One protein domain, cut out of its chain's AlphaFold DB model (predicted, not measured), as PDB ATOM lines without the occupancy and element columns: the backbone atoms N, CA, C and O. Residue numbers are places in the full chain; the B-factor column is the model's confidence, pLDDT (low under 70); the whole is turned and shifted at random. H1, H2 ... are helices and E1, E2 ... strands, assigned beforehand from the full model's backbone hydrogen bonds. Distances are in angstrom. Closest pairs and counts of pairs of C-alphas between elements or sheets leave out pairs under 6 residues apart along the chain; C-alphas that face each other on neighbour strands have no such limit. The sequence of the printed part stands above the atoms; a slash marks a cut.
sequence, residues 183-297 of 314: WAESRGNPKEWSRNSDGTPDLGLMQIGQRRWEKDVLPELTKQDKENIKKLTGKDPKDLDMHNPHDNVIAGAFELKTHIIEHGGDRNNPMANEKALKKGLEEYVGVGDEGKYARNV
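This is residues 183 to 297 of the 314 residues of the protein "SLT domain-containing protein" of Mycetohabitans rhizoxinica (strain DSM 19002 / CIP 109453 / HKI 454) (UniProt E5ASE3). The long helix H4 runs through the middle of a mostly helical body, with the shorter H2 beside its residues 251 to 258 at a shallow tilt and H5 packed at a steep angle on its last part, residues 255 to 262. H6 follows H5 through a tight turn, packs on it nearly crosswise and also meets the short H1, while H3 sits at the far side of H4 from H5 and H6, and a tiny two-stranded hairpin, E1 and E2, lies at one edge of the body, with E2 near H2. The printed part has 115 residues, with six named helices and two named strands in the order H1, E1, E2, H2, H3, H4, H5, H6; the sheet has the order E1 - E2 and is antiparallel. The class is mostly helix, and the whole is compact, with a radius of gyration of the C-alphas of 13.7 A and spans of 37 by 32 by 24 A.

E1, residues 193 to 195, and E2, residues 201 to 203, form an antiparallel hairpin, their directions at 148 degrees, with N 194 and O 202 within hydrogen-bond range at 3.1 A. H2, residues 210 to 217, is near E2, with 7 pairs of C-alphas within 10 A. H4, residues 245 to 262, touches H2 with residues 251 to 258 alone, at a shallow tilt of 29 degrees and the same way; the closest C-alphas are those of Val 217 and Glu 255, 5.6 A apart. H3, residues 223 to 233, touches no helix but is near H4, with 6 pairs of C-alphas within 10 A. H5, residues 274 to 284, touches H4 at residues 255 to 262 alone, at a steep tilt of 56 degrees, opposite ways; the closest C-alphas, of Ile 260 and Gly 280, are 4.3 A apart. H6, residues 290 to 297, touches H5 and is only just about perpendicular to it, at 71 degrees; the closest C-alphas, of Glu 282 and Glu 290, are 4.5 A apart. H1, residues 183 to 186, touches H6, with the C-alphas of Ala 184 and Val 297 closest at 6.2 A. In H2, H3, H4, H5 and H6 every O i to N i+4 pair is within hydrogen-bond range; H1 is too short for such a pair, and its 1 O i to N i+3 pair is not within range.

H1 begins at C-alpha 183, (33.855, -14.201, 24.177). H4 is 25.8 A long, from C-alpha 245 at (44.696, -22.417, 26.718). H3 measures 15.5 A, H5 15.3 A, H6 10.7 A and H2 10.0 A. H6 ends at C-alpha 297, (26.675, -15.390, 27.069).

The C-alphas of Gly 234 and Asp 289 are the two farthest apart, at 37.6 A. The printed part has no cut, and the links H3 to H4 and H4 to H5 are long. Residues 194 to 202 and 286 to 287 have pLDDT under 70.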
ATOM      1  N   TRP A 183      33.952 -15.612  24.562       95.19
ATOM      2  CA  TRP A 183      33.855 -14.201  24.177       95.19
ATOM      3  C   TRP A 183      33.601 -13.278  25.373       95.19
ATOM      4  O   TRP A 183      34.312 -12.283  25.517       95.19
ATOM      5  N   ALA A 184      32.634 -13.615  26.233       92.88
ATOM      6  CA  ALA A 184      32.311 -12.822  27.420       92.88
ATOM      7  C   ALA A 184      33.520 -12.694  28.364       92.88
ATOM      8  O   ALA A 184      33.844 -11.579  28.782       92.88
ATOM      9  N   GLU A 185      34.207 -13.813  28.612       91.50
ATOM     10  CA  GLU A 185      35.366 -13.908  29.505       91.50
ATOM     11  C   GLU A 185      36.608 -13.193  28.963       91.50
ATOM     12  O   GLU A 185      37.180 -12.327  29.621       91.50
ATOM     13  N   SER A 186      37.043 -13.538  27.746       93.31
ATOM     14  CA  SER A 186      38.386 -13.183  27.258       93.31
ATOM     15  C   SER A 186      38.418 -12.529  25.877       93.31
ATOM     16  O   SER A 186      39.494 -12.205  25.373       93.31
ATOM     17  N   ARG A 187      37.271 -12.398  25.190       92.81
ATOM     18  CA  ARG A 187      37.204 -12.149  23.732       92.81
ATOM     19  C   ARG A 187      38.108 -13.087  22.910       92.81
ATOM     20  O   ARG A 187      38.553 -12.708  21.828       92.81
ATOM     21  N   GLY A 188      38.415 -14.288  23.412       91.81
ATOM     22  CA  GLY A 188      39.345 -15.236  22.786       91.81
ATOM     23  C   GLY A 188      40.839 -14.921  22.967       91.81
ATOM     24  O   GLY A 188      41.669 -15.504  22.261       91.81
ATOM     25  N   ASN A 189      41.212 -14.006  23.872       90.38
ATOM     26  CA  ASN A 189      42.604 -13.702  24.206       90.38
ATOM     27  C   ASN A 189      43.088 -14.541  25.415       90.38
ATOM     28  O   ASN A 189      42.707 -14.263  26.549       90.38
ATOM     29  N   PRO A 190      44.009 -15.509  25.233       86.19
ATOM     30  CA  PRO A 190      44.485 -16.381  26.311       86.19
ATOM     31  C   PRO A 190      45.416 -15.675  27.312       86.19
ATOM     32  O   PRO A 190      45.925 -16.317  28.226       86.19
ATOM     33  N   LYS A 191      45.697 -14.380  27.116       83.44
ATOM     34  CA  LYS A 191      46.494 -13.549  28.028       83.44
ATOM     35  C   LYS A 191      45.643 -12.646  28.923       83.44
ATOM     36  O   LYS A 191      46.225 -11.913  29.721       83.44
ATOM     37  N   GLU A 192      44.315 -12.682  28.800       76.38
ATOM     38  CA  GLU A 192      43.456 -12.060  29.807       76.38
ATOM     39  C   GLU A 192      43.606 -12.795  31.139       76.38
ATOM     40  O   GLU A 192      43.686 -14.026  31.207       76.38
ATOM     41  N   TRP A 193      43.649 -12.015  32.210       71.38
ATOM     42  CA  TRP A 193      43.655 -12.508  33.575       71.38
ATOM     43  C   TRP A 193      42.896 -11.522  34.450       71.38
ATOM     44  O   TRP A 193      42.960 -10.305  34.252       71.38
ATOM     45  N   SER A 194      42.203 -12.051  35.443       65.62
ATOM     46  CA  SER A 194      41.485 -11.262  36.435       65.62
ATOM     47  C   SER A 194      41.751 -11.835  37.829       65.62
ATOM     48  O   SER A 194      42.769 -12.504  38.044       65.62
ATOM     49  N   ARG A 195      40.916 -11.514  38.820       62.34
ATOM     50  CA  ARG A 195      41.024 -12.095  40.161       62.34
ATOM     51  C   ARG A 195      39.658 -12.374  40.760       62.34
ATOM     52  O   ARG A 195      38.839 -11.462  40.867       62.34
ATOM     53  N   ASN A 196      39.525 -13.583  41.288       60.03
ATOM     54  CA  ASN A 196      38.475 -13.999  42.200       60.03
ATOM     55  C   ASN A 196      38.337 -13.051  43.398       60.03
ATOM     56  O   ASN A 196      39.297 -12.418  43.851       60.03
ATOM     57  N   SER A 197      37.155 -13.072  44.013       61.47
ATOM     58  CA  SER A 197      36.891 -12.455  45.320       61.47
ATOM     59  C   SER A 197      37.768 -13.011  46.453       61.47
ATOM     60  O   SER A 197      38.022 -12.301  47.424       61.47
ATOM     61  N   ASP A 198      38.288 -14.238  46.318       61.84
ATOM     62  CA  ASP A 198      39.275 -14.825  47.238       61.84
ATOM     63  C   ASP A 198      40.729 -14.373  46.972       61.84
ATOM     64  O   ASP A 198      41.649 -14.741  47.704       61.84
ATOM     65  N   GLY A 199      40.940 -13.554  45.935       61.25
ATOM     66  CA  GLY A 199      42.226 -12.981  45.547       61.25
ATOM     67  C   GLY A 199      43.078 -13.843  44.612       61.25
ATOM     68  O   GLY A 199      44.143 -13.373  44.194       61.25
ATOM     69  N   THR A 200      42.654 -15.064  44.267       66.25
ATOM     70  CA  THR A 200      43.382 -15.905  43.301       66.25
ATOM     71  C   THR A 200      43.192 -15.450  41.851       66.25
ATOM     72  O   THR A 200      42.159 -14.864  41.533       66.25
ATOM     73  N   PRO A 201      44.190 -15.662  40.969       66.44
ATOM     74  CA  PRO A 201      44.090 -15.254  39.577       66.44
ATOM     75  C   PRO A 201      43.195 -16.203  38.783       66.44
ATOM     76  O   PRO A 201      43.388 -17.422  38.814       66.44
ATOM     77  N   ASP A 202      42.293 -15.615  38.012       68.31
ATOM     78  CA  ASP A 202      41.584 -16.292  36.934       68.31
ATOM     79  C   ASP A 202      42.322 -16.052  35.620       68.31
ATOM     80  O   ASP A 202      42.993 -15.029  35.442       68.31
ATOM     81  N   LEU A 203      42.293 -17.051  34.740       75.50
ATOM     82  CA  LEU A 203      43.290 -17.210  33.686       75.50
ATOM     83  C   LEU A 203      42.650 -17.590  32.354       75.50
ATOM     84  O   LEU A 203      41.703 -18.376  32.299       75.50
ATOM     85  N   GLY A 204      43.255 -17.116  31.268       85.38
ATOM     86  CA  GLY A 204      43.073 -17.699  29.948       85.38
ATOM     87  C   GLY A 204      41.712 -17.425  29.313       85.38
ATOM     88  O   GLY A 204      41.084 -16.386  29.520       85.38
ATOM     89  N   LEU A 205      41.290 -18.366  28.472       93.00
ATOM     90  CA  LEU A 205      40.179 -18.206  27.538       93.00
ATOM     91  C   LEU A 205      38.801 -18.227  28.208       93.00
ATOM     92  O   LEU A 205      37.892 -17.560  27.712       93.00
ATOM     93  N   MET A 206      38.659 -18.967  29.308       94.56
ATOM     94  CA  MET A 206      37.406 -19.120  30.059       94.56
ATOM     95  C   MET A 206      37.496 -18.635  31.517       94.56
ATOM     96  O   MET A 206      36.583 -18.898  32.290       94.56
ATOM     97  N   GLN A 207      38.574 -17.933  31.893       90.81
ATOM     98  CA  GLN A 207      38.774 -17.342  33.229       90.81
ATOM     99  C   GLN A 207      38.564 -18.331  34.397       90.81
ATOM    100  O   GLN A 207      38.015 -17.981  35.434       90.81
ATOM    101  N   ILE A 208      39.070 -19.561  34.258       90.62
ATOM    102  CA  ILE A 208      39.184 -20.521  35.366       90.62
ATOM    103  C   ILE A 208      40.623 -20.541  35.907       90.62
ATOM    104  O   ILE A 208      41.584 -20.767  35.168       90.62
ATOM    105  N   GLY A 209      40.796 -20.307  37.210       89.56
ATOM    106  CA  GLY A 209      42.078 -20.474  37.906       89.56
ATOM    107  C   GLY A 209      42.372 -21.927  38.323       89.56
ATOM    108  O   GLY A 209      41.468 -22.674  38.697       89.56
ATOM    109  N   GLN A 210      43.656 -22.322  38.363       92.81
ATOM    110  CA  GLN A 210      44.111 -23.683  38.739       92.81
ATOM    111  C   GLN A 210      43.498 -24.192  40.058       92.81
ATOM    112  O   GLN A 210      43.086 -25.345  40.165       92.81
ATOM    113  N   ARG A 211      43.376 -23.308  41.057       91.56
ATOM    114  CA  ARG A 211      42.756 -23.616  42.353       91.56
ATOM    115  C   ARG A 211      41.284 -24.030  42.218       91.56
ATOM    116  O   ARG A 211      40.864 -24.899  42.978       91.56
ATOM    117  N   ARG A 212      40.519 -23.391  41.322       90.75
ATOM    118  CA  ARG A 212      39.089 -23.668  41.103       90.75
ATOM    119  C   ARG A 212      38.925 -25.022  40.407       90.75
ATOM    120  O   ARG A 212      38.185 -25.880  40.883       90.75
ATOM    121  N   TRP A 213      39.748 -25.281  39.384       94.56
ATOM    122  CA  TRP A 213      39.851 -26.606  38.762       94.56
ATOM    123  C   TRP A 213      40.129 -27.713  39.790       94.56
ATOM    124  O   TRP A 213      39.362 -28.666  39.881       94.56
ATOM    125  N   GLU A 214      41.187 -27.587  40.594       95.75
ATOM    126  CA  GLU A 214      41.629 -28.646  41.513       95.75
ATOM    127  C   GLU A 214      40.660 -28.937  42.669       95.75
ATOM    128  O   GLU A 214      40.575 -30.085  43.113       95.75
ATOM    129  N   LYS A 215      39.966 -27.912  43.181       93.81
ATOM    130  CA  LYS A 215      39.137 -28.020  44.393       93.81
ATOM    131  C   LYS A 215      37.653 -28.191  44.128       93.81
ATOM    132  O   LYS A 215      37.000 -28.874  44.908       93.81
ATOM    133  N   ASP A 216      37.155 -27.571  43.068       91.94
ATOM    134  CA  ASP A 216      35.725 -27.326  42.907       91.94
ATOM    135  C   ASP A 216      35.187 -28.103  41.685       91.94
ATOM    136  O   ASP A 216      34.120 -28.706  41.748       91.94
ATOM    137  N   VAL A 217      35.978 -28.226  40.607       95.94
ATOM    138  CA  VAL A 217      35.581 -28.955  39.380       95.94
ATOM    139  C   VAL A 217      36.074 -30.409  39.365       95.94
ATOM    140  O   VAL A 217      35.302 -31.340  39.129       95.94
ATOM    141  N   LEU A 218      37.368 -30.633  39.621       97.06
ATOM    142  CA  LEU A 218      38.029 -31.939  39.530       97.06
ATOM    143  C   LEU A 218      37.419 -33.016  40.454       97.06
ATOM    144  O   LEU A 218      37.370 -34.175  40.019       97.06
ATOM    145  N   PRO A 219      36.929 -32.724  41.677       97.25
ATOM    146  CA  PRO A 219      36.208 -33.713  42.478       97.25
ATOM    147  C   PRO A 219      34.918 -34.188  41.797       97.25
ATOM    148  O   PRO A 219      34.754 -35.400  41.625       97.25
ATOM    149  N   GLU A 220      34.102 -33.255  41.297       95.44
ATOM    150  CA  GLU A 220      32.755 -33.479  40.744       95.44
ATOM    151  C   GLU A 220      32.718 -34.134  39.354       95.44
ATOM    152  O   GLU A 220      31.655 -34.527  38.854       95.44
ATOM    153  N   LEU A 221      33.876 -34.323  38.717       95.44
ATOM    154  CA  LEU A 221      34.001 -35.171  37.532       95.44
ATOM    155  C   LEU A 221      33.760 -36.647  37.879       95.44
ATOM    156  O   LEU A 221      34.418 -37.211  38.760       95.44
ATOM    157  N   THR A 222      32.899 -37.336  37.132       94.50
ATOM    158  CA  THR A 222      32.740 -38.789  37.288       94.50
ATOM    159  C   THR A 222      34.005 -39.541  36.860       94.50
ATOM    160  O   THR A 222      34.872 -39.011  36.162       94.50
ATOM    161  N   LYS A 223      34.094 -40.833  37.212       95.19
ATOM    162  CA  LYS A 223      35.113 -41.742  36.659       95.19
ATOM    163  C   LYS A 223      35.139 -41.708  35.123       95.19
ATOM    164  O   LYS A 223      36.216 -41.740  34.540       95.19
ATOM    165  N   GLN A 224      33.972 -41.593  34.486       93.31
ATOM    166  CA  GLN A 224      33.847 -41.575  33.033       93.31
ATOM    167  C   GLN A 224      34.288 -40.240  32.422       93.31
ATOM    168  O   GLN A 224      35.004 -40.249  31.426       93.31
ATOM    169  N   ASP A 225      33.944 -39.103  33.041       94.69
ATOM    170  CA  ASP A 225      34.468 -37.786  32.644       94.69
ATOM    171  C   ASP A 225      36.014 -37.800  32.712       94.69
ATOM    172  O   ASP A 225      36.695 -37.431  31.754       94.69
ATOM    173  N   LYS A 226      36.572 -38.337  33.810       96.06
ATOM    174  CA  LYS A 226      38.022 -38.459  34.043       96.06
ATOM    175  C   LYS A 226      38.723 -39.379  33.028       96.06
ATOM    176  O   LYS A 226      39.804 -39.045  32.541       96.06
ATOM    177  N   GLU A 227      38.109 -40.507  32.668       95.75
ATOM    178  CA  GLU A 227      38.615 -41.425  31.635       95.75
ATOM    179  C   GLU A 227      38.495 -40.838  30.219       95.75
ATOM    180  O   GLU A 227      39.424 -40.982  29.423       95.75
ATOM    181  N   ASN A 228      37.409 -40.121  29.915       94.06
ATOM    182  CA  ASN A 228      37.190 -39.473  28.621       94.06
ATOM    183  C   ASN A 228      38.196 -38.337  28.367       94.06
ATOM    184  O   ASN A 228      38.748 -38.271  27.267       94.06
ATOM    185  N   ILE A 229      38.490 -37.501  29.376       95.88
ATOM    186  CA  ILE A 229      39.561 -36.490  29.309       95.88
ATOM    187  C   ILE A 229      40.880 -37.176  28.942       95.88
ATOM    188  O   ILE A 229      41.450 -36.880  27.895       95.88
ATOM    189  N   LYS A 230      41.314 -38.169  29.732       96.62
ATOM    190  CA  LYS A 230      42.590 -38.868  29.507       96.62
ATOM    191  C   LYS A 230      42.689 -39.519  28.129       96.62
ATOM    192  O   LYS A 230      43.752 -39.501  27.512       96.62
ATOM    193  N   LYS A 231      41.580 -40.071  27.632       94.25
ATOM    194  CA  LYS A 231      41.482 -40.719  26.318       94.25
ATOM    195  C   LYS A 231      41.654 -39.749  25.144       94.25
ATOM    196  O   LYS A 231      42.078 -40.198  24.082       94.25
ATOM    197  N   LEU A 232      41.323 -38.463  25.312       91.69
ATOM    198  CA  LEU A 232      41.369 -37.465  24.234       91.69
ATOM    199  C   LEU A 232      42.496 -36.426  24.370       91.69
ATOM    200  O   LEU A 232      43.028 -36.012  23.346       91.69
ATOM    201  N   THR A 233      42.898 -36.041  25.586       92.75
ATOM    202  CA  THR A 233      44.022 -35.105  25.820       92.75
ATOM    203  C   THR A 233      45.366 -35.815  26.012       92.75
ATOM    204  O   THR A 233      46.420 -35.199  25.872       92.75
ATOM    205  N   GLY A 234      45.349 -37.098  26.391       95.50
ATOM    206  CA  GLY A 234      46.532 -37.844  26.833       95.50
ATOM    207  C   GLY A 234      47.001 -37.532  28.263       95.50
ATOM    208  O   GLY A 234      47.905 -38.208  28.755       95.50
ATOM    209  N   LYS A 235      46.390 -36.555  28.951       95.75
ATOM    210  CA  LYS A 235      46.721 -36.132  30.326       95.75
ATOM    211  C   LYS A 235      45.751 -36.747  31.337       95.75
ATOM    212  O   LYS A 235      44.555 -36.835  31.066       95.75
ATOM    213  N   ASP A 236      46.214 -37.123  32.531       97.62
ATOM    214  CA  ASP A 236      45.271 -37.323  33.641       97.62
ATOM    215  C   ASP A 236      44.621 -35.969  34.008       97.62
ATOM    216  O   ASP A 236      45.309 -34.952  33.978       97.62
ATOM    217  N   PRO A 237      43.337 -35.913  34.412       97.06
ATOM    218  CA  PRO A 237      42.649 -34.649  34.724       97.06
ATOM    219  C   PRO A 237      43.322 -33.794  35.813       97.06
ATOM    220  O   PRO A 237      43.230 -32.571  35.803       97.06
ATOM    221  N   LYS A 238      44.036 -34.437  36.743       97.44
ATOM    222  CA  LYS A 238      44.852 -33.776  37.777       97.44
ATOM    223  C   LYS A 238      46.120 -33.085  37.244       97.44
ATOM    224  O   LYS A 238      46.741 -32.338  37.983       97.44
ATOM    225  N   ASP A 239      46.501 -33.369  35.999       97.38
ATOM    226  CA  ASP A 239      47.694 -32.844  35.322       97.38
ATOM    227  C   ASP A 239      47.309 -31.866  34.190       97.38
ATOM    228  O   ASP A 239      48.096 -31.635  33.269       97.38
ATOM    229  N   LEU A 240      46.083 -31.321  34.231       96.75
ATOM    230  CA  LEU A 240      45.689 -30.165  33.424       96.75
ATOM    231  C   LEU A 240      46.205 -28.870  34.078       96.75
ATOM    232  O   LEU A 240      46.104 -28.702  35.296       96.75
ATOM    233  N   ASP A 241      46.731 -27.967  33.256       94.69
ATOM    234  CA  ASP A 241      47.334 -26.687  33.641       94.69
ATOM    235  C   ASP A 241      46.480 -25.522  33.129       94.69
ATOM    236  O   ASP A 241      46.366 -25.311  31.924       94.69
ATOM    237  N   MET A 242      45.891 -24.731  34.028       93.69
ATOM    238  CA  MET A 242      45.001 -23.626  33.653       93.69
ATOM    239  C   MET A 242      45.724 -22.426  33.020       93.69
ATOM    240  O   MET A 242      45.054 -21.538  32.490       93.69
ATOM    241  N   HIS A 243      47.064 -22.395  33.010       90.12
ATOM    242  CA  HIS A 243      47.827 -21.474  32.162       90.12
ATOM    243  C   HIS A 243      47.880 -21.927  30.691       90.12
ATOM    244  O   HIS A 243      48.160 -21.110  29.809       90.12
ATOM    245  N   ASN A 244      47.596 -23.201  30.399       93.81
ATOM    246  CA  ASN A 244      47.523 -23.721  29.041       93.81
ATOM    247  C   ASN A 244      46.123 -23.467  28.436       93.81
ATOM    248  O   ASN A 244      45.130 -23.950  28.984       93.81
ATOM    249  N   PRO A 245      46.001 -22.769  27.286       94.25
ATOM    250  CA  PRO A 245      44.696 -22.417  26.718       94.25
ATOM    251  C   PRO A 245      43.796 -23.616  26.377       94.25
ATOM    252  O   PRO A 245      42.579 -23.510  26.502       94.25
ATOM    253  N   HIS A 246      44.376 -24.753  25.981       95.62
ATOM    254  CA  HIS A 246      43.635 -25.978  25.652       95.62
ATOM    255  C   HIS A 246      42.976 -26.585  26.899       95.62
ATOM    256  O   HIS A 246      41.774 -26.845  26.930       95.62
ATOM    257  N   ASP A 247      43.771 -26.753  27.956       97.25
ATOM    258  CA  ASP A 247      43.332 -27.306  29.238       97.25
ATOM    259  C   ASP A 247      42.292 -26.391  29.909       97.25
ATOM    260  O   ASP A 247      41.288 -26.873  30.430       97.25
ATOM    261  N   ASN A 248      42.504 -25.074  29.833       97.00
ATOM    262  CA  ASN A 248      41.617 -24.033  30.353       97.00
ATOM    263  C   ASN A 248      40.209 -24.076  29.724       97.00
ATOM    264  O   ASN A 248      39.216 -23.966  30.442       97.00
ATOM    265  N   VAL A 249      40.102 -24.309  28.407       97.94
ATOM    266  CA  VAL A 249      38.803 -24.439  27.710       97.94
ATOM    267  C   VAL A 249      38.075 -25.730  28.086       97.94
ATOM    268  O   VAL A 249      36.857 -25.728  28.263       97.94
ATOM    269  N   ILE A 250      38.804 -26.834  28.264       97.75
ATOM    270  CA  ILE A 250      38.218 -28.090  28.757       97.75
ATOM    271  C   ILE A 250      37.683 -27.901  30.181       97.75
ATOM    272  O   ILE A 250      36.570 -28.331  30.485       97.75
ATOM    273  N   ALA A 251      38.460 -27.250  31.044       97.44
ATOM    274  CA  ALA A 251      38.131 -27.078  32.448       97.44
ATOM    275  C   ALA A 251      36.954 -26.118  32.682       97.44
ATOM    276  O   ALA A 251      36.018 -26.498  33.382       97.44
ATOM    277  N   GLY A 252      36.936 -24.945  32.035       97.25
ATOM    278  CA  GLY A 252      35.819 -23.993  32.130       97.25
ATOM    279  C   GLY A 252      34.505 -24.561  31.575       97.25
ATOM    280  O   GLY A 252      33.435 -24.374  32.150       97.25
ATOM    281  N   ALA A 253      34.564 -25.368  30.510       98.00
ATOM    282  CA  ALA A 253      33.381 -26.076  30.024       98.00
ATOM    283  C   ALA A 253      32.885 -27.152  31.017       98.00
ATOM    284  O   ALA A 253      31.677 -27.372  31.140       98.00
ATOM    285  N   PHE A 254      33.784 -27.825  31.746       97.81
ATOM    286  CA  PHE A 254      33.396 -28.755  32.813       97.81
ATOM    287  C   PHE A 254      32.842 -28.045  34.053       97.81
ATOM    288  O   PHE A 254      31.904 -28.554  34.661       97.81
ATOM    289  N   GLU A 255      33.362 -26.871  34.391       97.12
ATOM    290  CA  GLU A 255      32.847 -26.019  35.462       97.12
ATOM    291  C   GLU A 255      31.414 -25.552  35.176       97.12
ATOM    292  O   GLU A 255      30.513 -25.810  35.977       97.12
ATOM    293  N   LEU A 256      31.156 -24.984  33.989       97.62
ATOM    294  CA  LEU A 256      29.794 -24.629  33.581       97.62
ATOM    295  C   LEU A 256      28.872 -25.859  33.601       97.62
ATOM    296  O   LEU A 256      27.736 -25.778  34.069       97.62
ATOM    297  N   LYS A 257      29.353 -27.024  33.146       96.88
ATOM    298  CA  LYS A 257      28.595 -28.280  33.239       96.88
ATOM    299  C   LYS A 257      28.238 -28.631  34.691       96.88
ATOM    300  O   LYS A 257      27.108 -29.063  34.917       96.88
ATOM    301  N   THR A 258      29.143 -28.451  35.655       96.31
ATOM    302  CA  THR A 258      28.869 -28.690  37.084       96.31
ATOM    303  C   THR A 258      27.749 -27.780  37.588       96.31
ATOM    304  O   THR A 258      26.727 -28.306  38.026       96.31
ATOM    305  N   HIS A 259      27.845 -26.460  37.405       96.38
ATOM    306  CA  HIS A 259      26.809 -25.525  37.870       96.38
ATOM    307  C   HIS A 259      25.438 -25.758  37.216       96.38
ATOM    308  O   HIS A 259      24.390 -25.650  37.857       96.38
ATOM    309  N   ILE A 260      25.413 -26.167  35.944       97.19
ATOM    310  CA  ILE A 260      24.172 -26.575  35.274       97.19
ATOM    311  C   ILE A 260      23.554 -27.812  35.948       97.19
ATOM    312  O   ILE A 260      22.337 -27.869  36.122       97.19
ATOM    313  N   ILE A 261      24.357 -28.795  36.360       95.56
ATOM    314  CA  ILE A 261      23.870 -29.996  37.058       95.56
ATOM    315  C   ILE A 261      23.378 -29.651  38.471       95.56
ATOM    316  O   ILE A 261      22.309 -30.116  38.867       95.56
ATOM    317  N   GLU A 262      24.095 -28.796  39.204       95.50
ATOM    318  CA  GLU A 262      23.713 -28.313  40.543       95.50
ATOM    319  C   GLU A 262      22.338 -27.623  40.540       95.50
ATOM    320  O   GLU A 262      21.542 -27.789  41.467       95.50
ATOM    321  N   HIS A 263      22.002 -26.926  39.452       96.50
ATOM    322  CA  HIS A 263      20.695 -26.297  39.252       96.50
ATOM    323  C   HIS A 263      19.649 -27.180  38.539       96.50
ATOM    324  O   HIS A 263      18.575 -26.694  38.167       96.50
ATOM    325  N   GLY A 264      19.909 -28.486  38.403       95.44
ATOM    326  CA  GLY A 264      18.943 -29.485  37.933       95.44
ATOM    327  C   GLY A 264      18.985 -29.795  36.432       95.44
ATOM    328  O   GLY A 264      17.970 -30.216  35.868       95.44
ATOM    329  N   GLY A 265      20.113 -29.568  35.762       95.00
ATOM    330  CA  GLY A 265      20.388 -30.076  34.416       95.00
ATOM    331  C   GLY A 265      20.822 -31.549  34.415       95.00
ATOM    332  O   GLY A 265      21.329 -32.067  35.409       95.00
ATOM    333  N   ASP A 266      20.636 -32.245  33.290       92.12
ATOM    334  CA  ASP A 266      21.098 -33.631  33.127       92.12
ATOM    335  C   ASP A 266      22.599 -33.660  32.791       92.12
ATOM    336  O   ASP A 266      23.038 -33.051  31.817       92.12
ATOM    337  N   ARG A 267      23.397 -34.434  33.540       90.69
ATOM    338  CA  ARG A 267      24.833 -34.644  33.268       90.69
ATOM    339  C   ARG A 267      25.108 -35.225  31.868       90.69
ATOM    340  O   ARG A 267      26.220 -35.064  31.358       90.69
ATOM    341  N   ASN A 268      24.116 -35.875  31.254       89.31
ATOM    342  CA  ASN A 268      24.182 -36.481  29.921       89.31
ATOM    343  C   ASN A 268      23.540 -35.634  28.808       89.31
ATOM    344  O   ASN A 268      23.683 -35.976  27.632       89.31
ATOM    345  N   ASN A 269      22.838 -34.557  29.171       90.69
ATOM    346  CA  ASN A 269      22.243 -33.587  28.252       90.69
ATOM    347  C   ASN A 269      22.073 -32.224  28.969       90.69
ATOM    348  O   ASN A 269      20.950 -31.824  29.294       90.69
ATOM    349  N   PRO A 270      23.178 -31.508  29.263       91.81
ATOM    350  CA  PRO A 270      23.136 -30.299  30.095       91.81
ATOM    351  C   PRO A 270      22.321 -29.164  29.456       91.81
ATOM    352  O   PRO A 270      21.742 -28.340  30.160       91.81
ATOM    353  N   MET A 271      22.200 -29.162  28.126       92.12
ATOM    354  CA  MET A 271      21.421 -28.180  27.367       92.12
ATOM    355  C   MET A 271      19.894 -28.349  27.509       92.12
ATOM    356  O   MET A 271      19.154 -27.443  27.136       92.12
ATOM    357  N   ALA A 272      19.394 -29.480  28.030       92.62
ATOM    358  CA  ALA A 272      17.961 -29.805  28.025       92.62
ATOM    359  C   ALA A 272      17.091 -28.981  28.994       92.62
ATOM    360  O   ALA A 272      15.870 -28.948  28.839       92.62
ATOM    361  N   ASN A 273      17.685 -28.348  30.007       94.94
ATOM    362  CA  ASN A 273      16.964 -27.571  31.014       94.94
ATOM    363  C   ASN A 273      17.409 -26.104  30.950       94.94
ATOM    364  O   ASN A 273      18.358 -25.711  31.624       94.94
ATOM    365  N   GLU A 274      16.702 -25.286  30.166       94.81
ATOM    366  CA  GLU A 274      17.012 -23.859  29.961       94.81
ATOM    367  C   GLU A 274      17.122 -23.064  31.273       94.81
ATOM    368  O   GLU A 274      17.943 -22.153  31.388       94.81
ATOM    369  N   LYS A 275      16.327 -23.423  32.293       96.38
ATOM    370  CA  LYS A 275      16.390 -22.785  33.613       96.38
ATOM    371  C   LYS A 275      17.695 -23.126  34.330       96.38
ATOM    372  O   LYS A 275      18.297 -22.229  34.914       96.38
ATOM    373  N   ALA A 276      18.125 -24.386  34.278       97.12
ATOM    374  CA  ALA A 276      19.397 -24.823  34.850       97.12
ATOM    375  C   ALA A 276      20.597 -24.280  34.062       97.12
ATOM    376  O   ALA A 276      21.550 -23.819  34.675       97.12
ATOM    377  N   LEU A 277      20.511 -24.228  32.726       96.56
ATOM    378  CA  LEU A 277      21.490 -23.568  31.854       96.56
ATOM    379  C   LEU A 277      21.681 -22.096  32.243       96.56
ATOM    380  O   LEU A 277      22.797 -21.667  32.531       96.56
ATOM    381  N   LYS A 278      20.587 -21.327  32.318       95.56
ATOM    382  CA  LYS A 278      20.641 -19.916  32.720       95.56
ATOM    383  C   LYS A 278      21.186 -19.744  34.138       95.56
ATOM    384  O   LYS A 278      21.945 -18.812  34.368       95.56
ATOM    385  N   LYS A 279      20.822 -20.627  35.074       96.25
ATOM    386  CA  LYS A 279      21.318 -20.558  36.453       96.25
ATOM    387  C   LYS A 279      22.794 -20.949  36.582       96.25
ATOM    388  O   LYS A 279      23.511 -20.265  37.293       96.25
ATOM    389  N   GLY A 280      23.269 -21.949  35.840       96.25
ATOM    390  CA  GLY A 280      24.687 -22.317  35.814       96.25
ATOM    391  C   GLY A 280      25.579 -21.232  35.206       96.25
ATOM    392  O   GLY A 280      26.694 -21.029  35.669       96.25
ATOM    393  N   LEU A 281      25.063 -20.479  34.227       95.31
ATOM    394  CA  LEU A 281      25.719 -19.266  33.728       95.31
ATOM    395  C   LEU A 281      25.710 -18.120  34.754       95.31
ATOM    396  O   LEU A 281      26.671 -17.364  34.810       95.31
ATOM    397  N   GLU A 282      24.650 -17.973  35.552       94.06
ATOM    398  CA  GLU A 282      24.604 -16.978  36.637       94.06
ATOM    399  C   GLU A 282      25.622 -17.297  37.746       94.06
ATOM    400  O   GLU A 282      26.278 -16.380  38.225       94.06
ATOM    401  N   GLU A 283      25.805 -18.574  38.098       92.12
ATOM    402  CA  GLU A 283      26.771 -19.007  39.121       92.12
ATOM    403  C   GLU A 283      28.234 -18.889  38.642       92.12
ATOM    404  O   GLU A 283      29.086 -18.430  39.399       92.12
ATOM    405  N   TYR A 284      28.530 -19.225  37.375       89.69
ATOM    406  CA  TYR A 284      29.900 -19.293  36.824       89.69
ATOM    407  C   TYR A 284      30.735 -18.019  37.050       89.69
ATOM    408  O   TYR A 284      31.907 -18.080  37.432       89.69
ATOM    409  N   VAL A 285      30.127 -16.844  36.835       83.88
ATOM    410  CA  VAL A 285      30.809 -15.550  37.011       83.88
ATOM    411  C   VAL A 285      31.108 -15.240  38.484       83.88
ATOM    412  O   VAL A 285      32.016 -14.464  38.777       83.88
ATOM    413  N   GLY A 286      30.371 -15.843  39.425       64.38
ATOM    414  CA  GLY A 286      30.581 -15.800  40.878       64.38
ATOM    415  C   GLY A 286      30.372 -14.446  41.572       64.38
ATOM    416  O   GLY A 286      29.998 -14.409  42.744       64.38
ATOM    417  N   VAL A 287      30.622 -13.320  40.892       66.25
ATOM    418  CA  VAL A 287      30.469 -11.953  41.414       66.25
ATOM    419  C   VAL A 287      30.121 -10.979  40.284       66.25
ATOM    420  O   VAL A 287      30.914 -10.772  39.368       66.25
ATOM    421  N   GLY A 288      28.985 -10.284  40.384       74.81
ATOM    422  CA  GLY A 288      28.649  -9.166  39.492       74.81
ATOM    423  C   GLY A 288      27.148  -9.011  39.256       74.81
ATOM    424  O   GLY A 288      26.337  -9.366  40.104       74.81
ATOM    425  N   ASP A 289      26.770  -8.499  38.082       84.19
ATOM    426  CA  ASP A 289      25.412  -8.682  37.552       84.19
ATOM    427  C   ASP A 289      25.357 -10.051  36.854       84.19
ATOM    428  O   ASP A 289      25.463 -10.153  35.630       84.19
ATOM    429  N   GLU A 290      25.241 -11.107  37.666       90.00
ATOM    430  CA  GLU A 290      25.090 -12.515  37.257       90.00
ATOM    431  C   GLU A 290      24.060 -12.659  36.126       90.00
ATOM    432  O   GLU A 290      24.296 -13.281  35.086       90.00
ATOM    433  N   GLY A 291      22.908 -12.008  36.311       89.38
ATOM    434  CA  GLY A 291      21.799 -12.034  35.373       89.38
ATOM    435  C   GLY A 291      22.143 -11.370  34.042       89.38
ATOM    436  O   GLY A 291      21.654 -11.829  33.008       89.38
ATOM    437  N   LYS A 292      22.959 -10.305  34.031       90.12
ATOM    438  CA  LYS A 292      23.516  -9.734  32.797       90.12
ATOM    439  C   LYS A 292      24.517 -10.688  32.175       90.12
ATOM    440  O   LYS A 292      24.335 -11.012  31.011       90.12
ATOM    441  N   TYR A 293      25.507 -11.174  32.919       91.31
ATOM    442  CA  TYR A 293      26.505 -12.104  32.388       91.31
ATOM    443  C   TYR A 293      25.845 -13.280  31.644       91.31
ATOM    444  O   TYR A 293      26.132 -13.510  30.468       91.31
ATOM    445  N   ALA A 294      24.855 -13.934  32.262       94.00
ATOM    446  CA  ALA A 294      24.130 -15.035  31.635       94.00
ATOM    447  C   ALA A 294      23.340 -14.610  30.381       94.00
ATOM    448  O   ALA A 294      23.320 -15.344  29.393       94.00
ATOM    449  N   ARG A 295      22.722 -13.415  30.369       93.62
ATOM    450  CA  ARG A 295      22.095 -12.853  29.154       93.62
ATOM    451  C   ARG A 295      23.128 -12.619  28.051       93.62
ATOM    452  O   ARG A 295      22.856 -12.954  26.901       93.62
ATOM    453  N   ASN A 296      24.297 -12.086  28.383       93.00
ATOM    454  CA  ASN A 296      25.347 -11.762  27.423       93.00
ATOM    455  C   ASN A 296      25.927 -13.043  26.796       93.00
ATOM    456  O   ASN A 296      25.960 -13.149  25.573       93.00
ATOM    457  N   VAL A 297      26.243 -14.075  27.592       95.88
ATOM    458  CA  VAL A 297      26.675 -15.390  27.069       95.88
ATOM    459  C   VAL A 297      25.601 -16.034  26.181       95.88
ATOM    460  O   VAL A 297      25.915 -16.513  25.090       95.88
TER     461      VAL A 297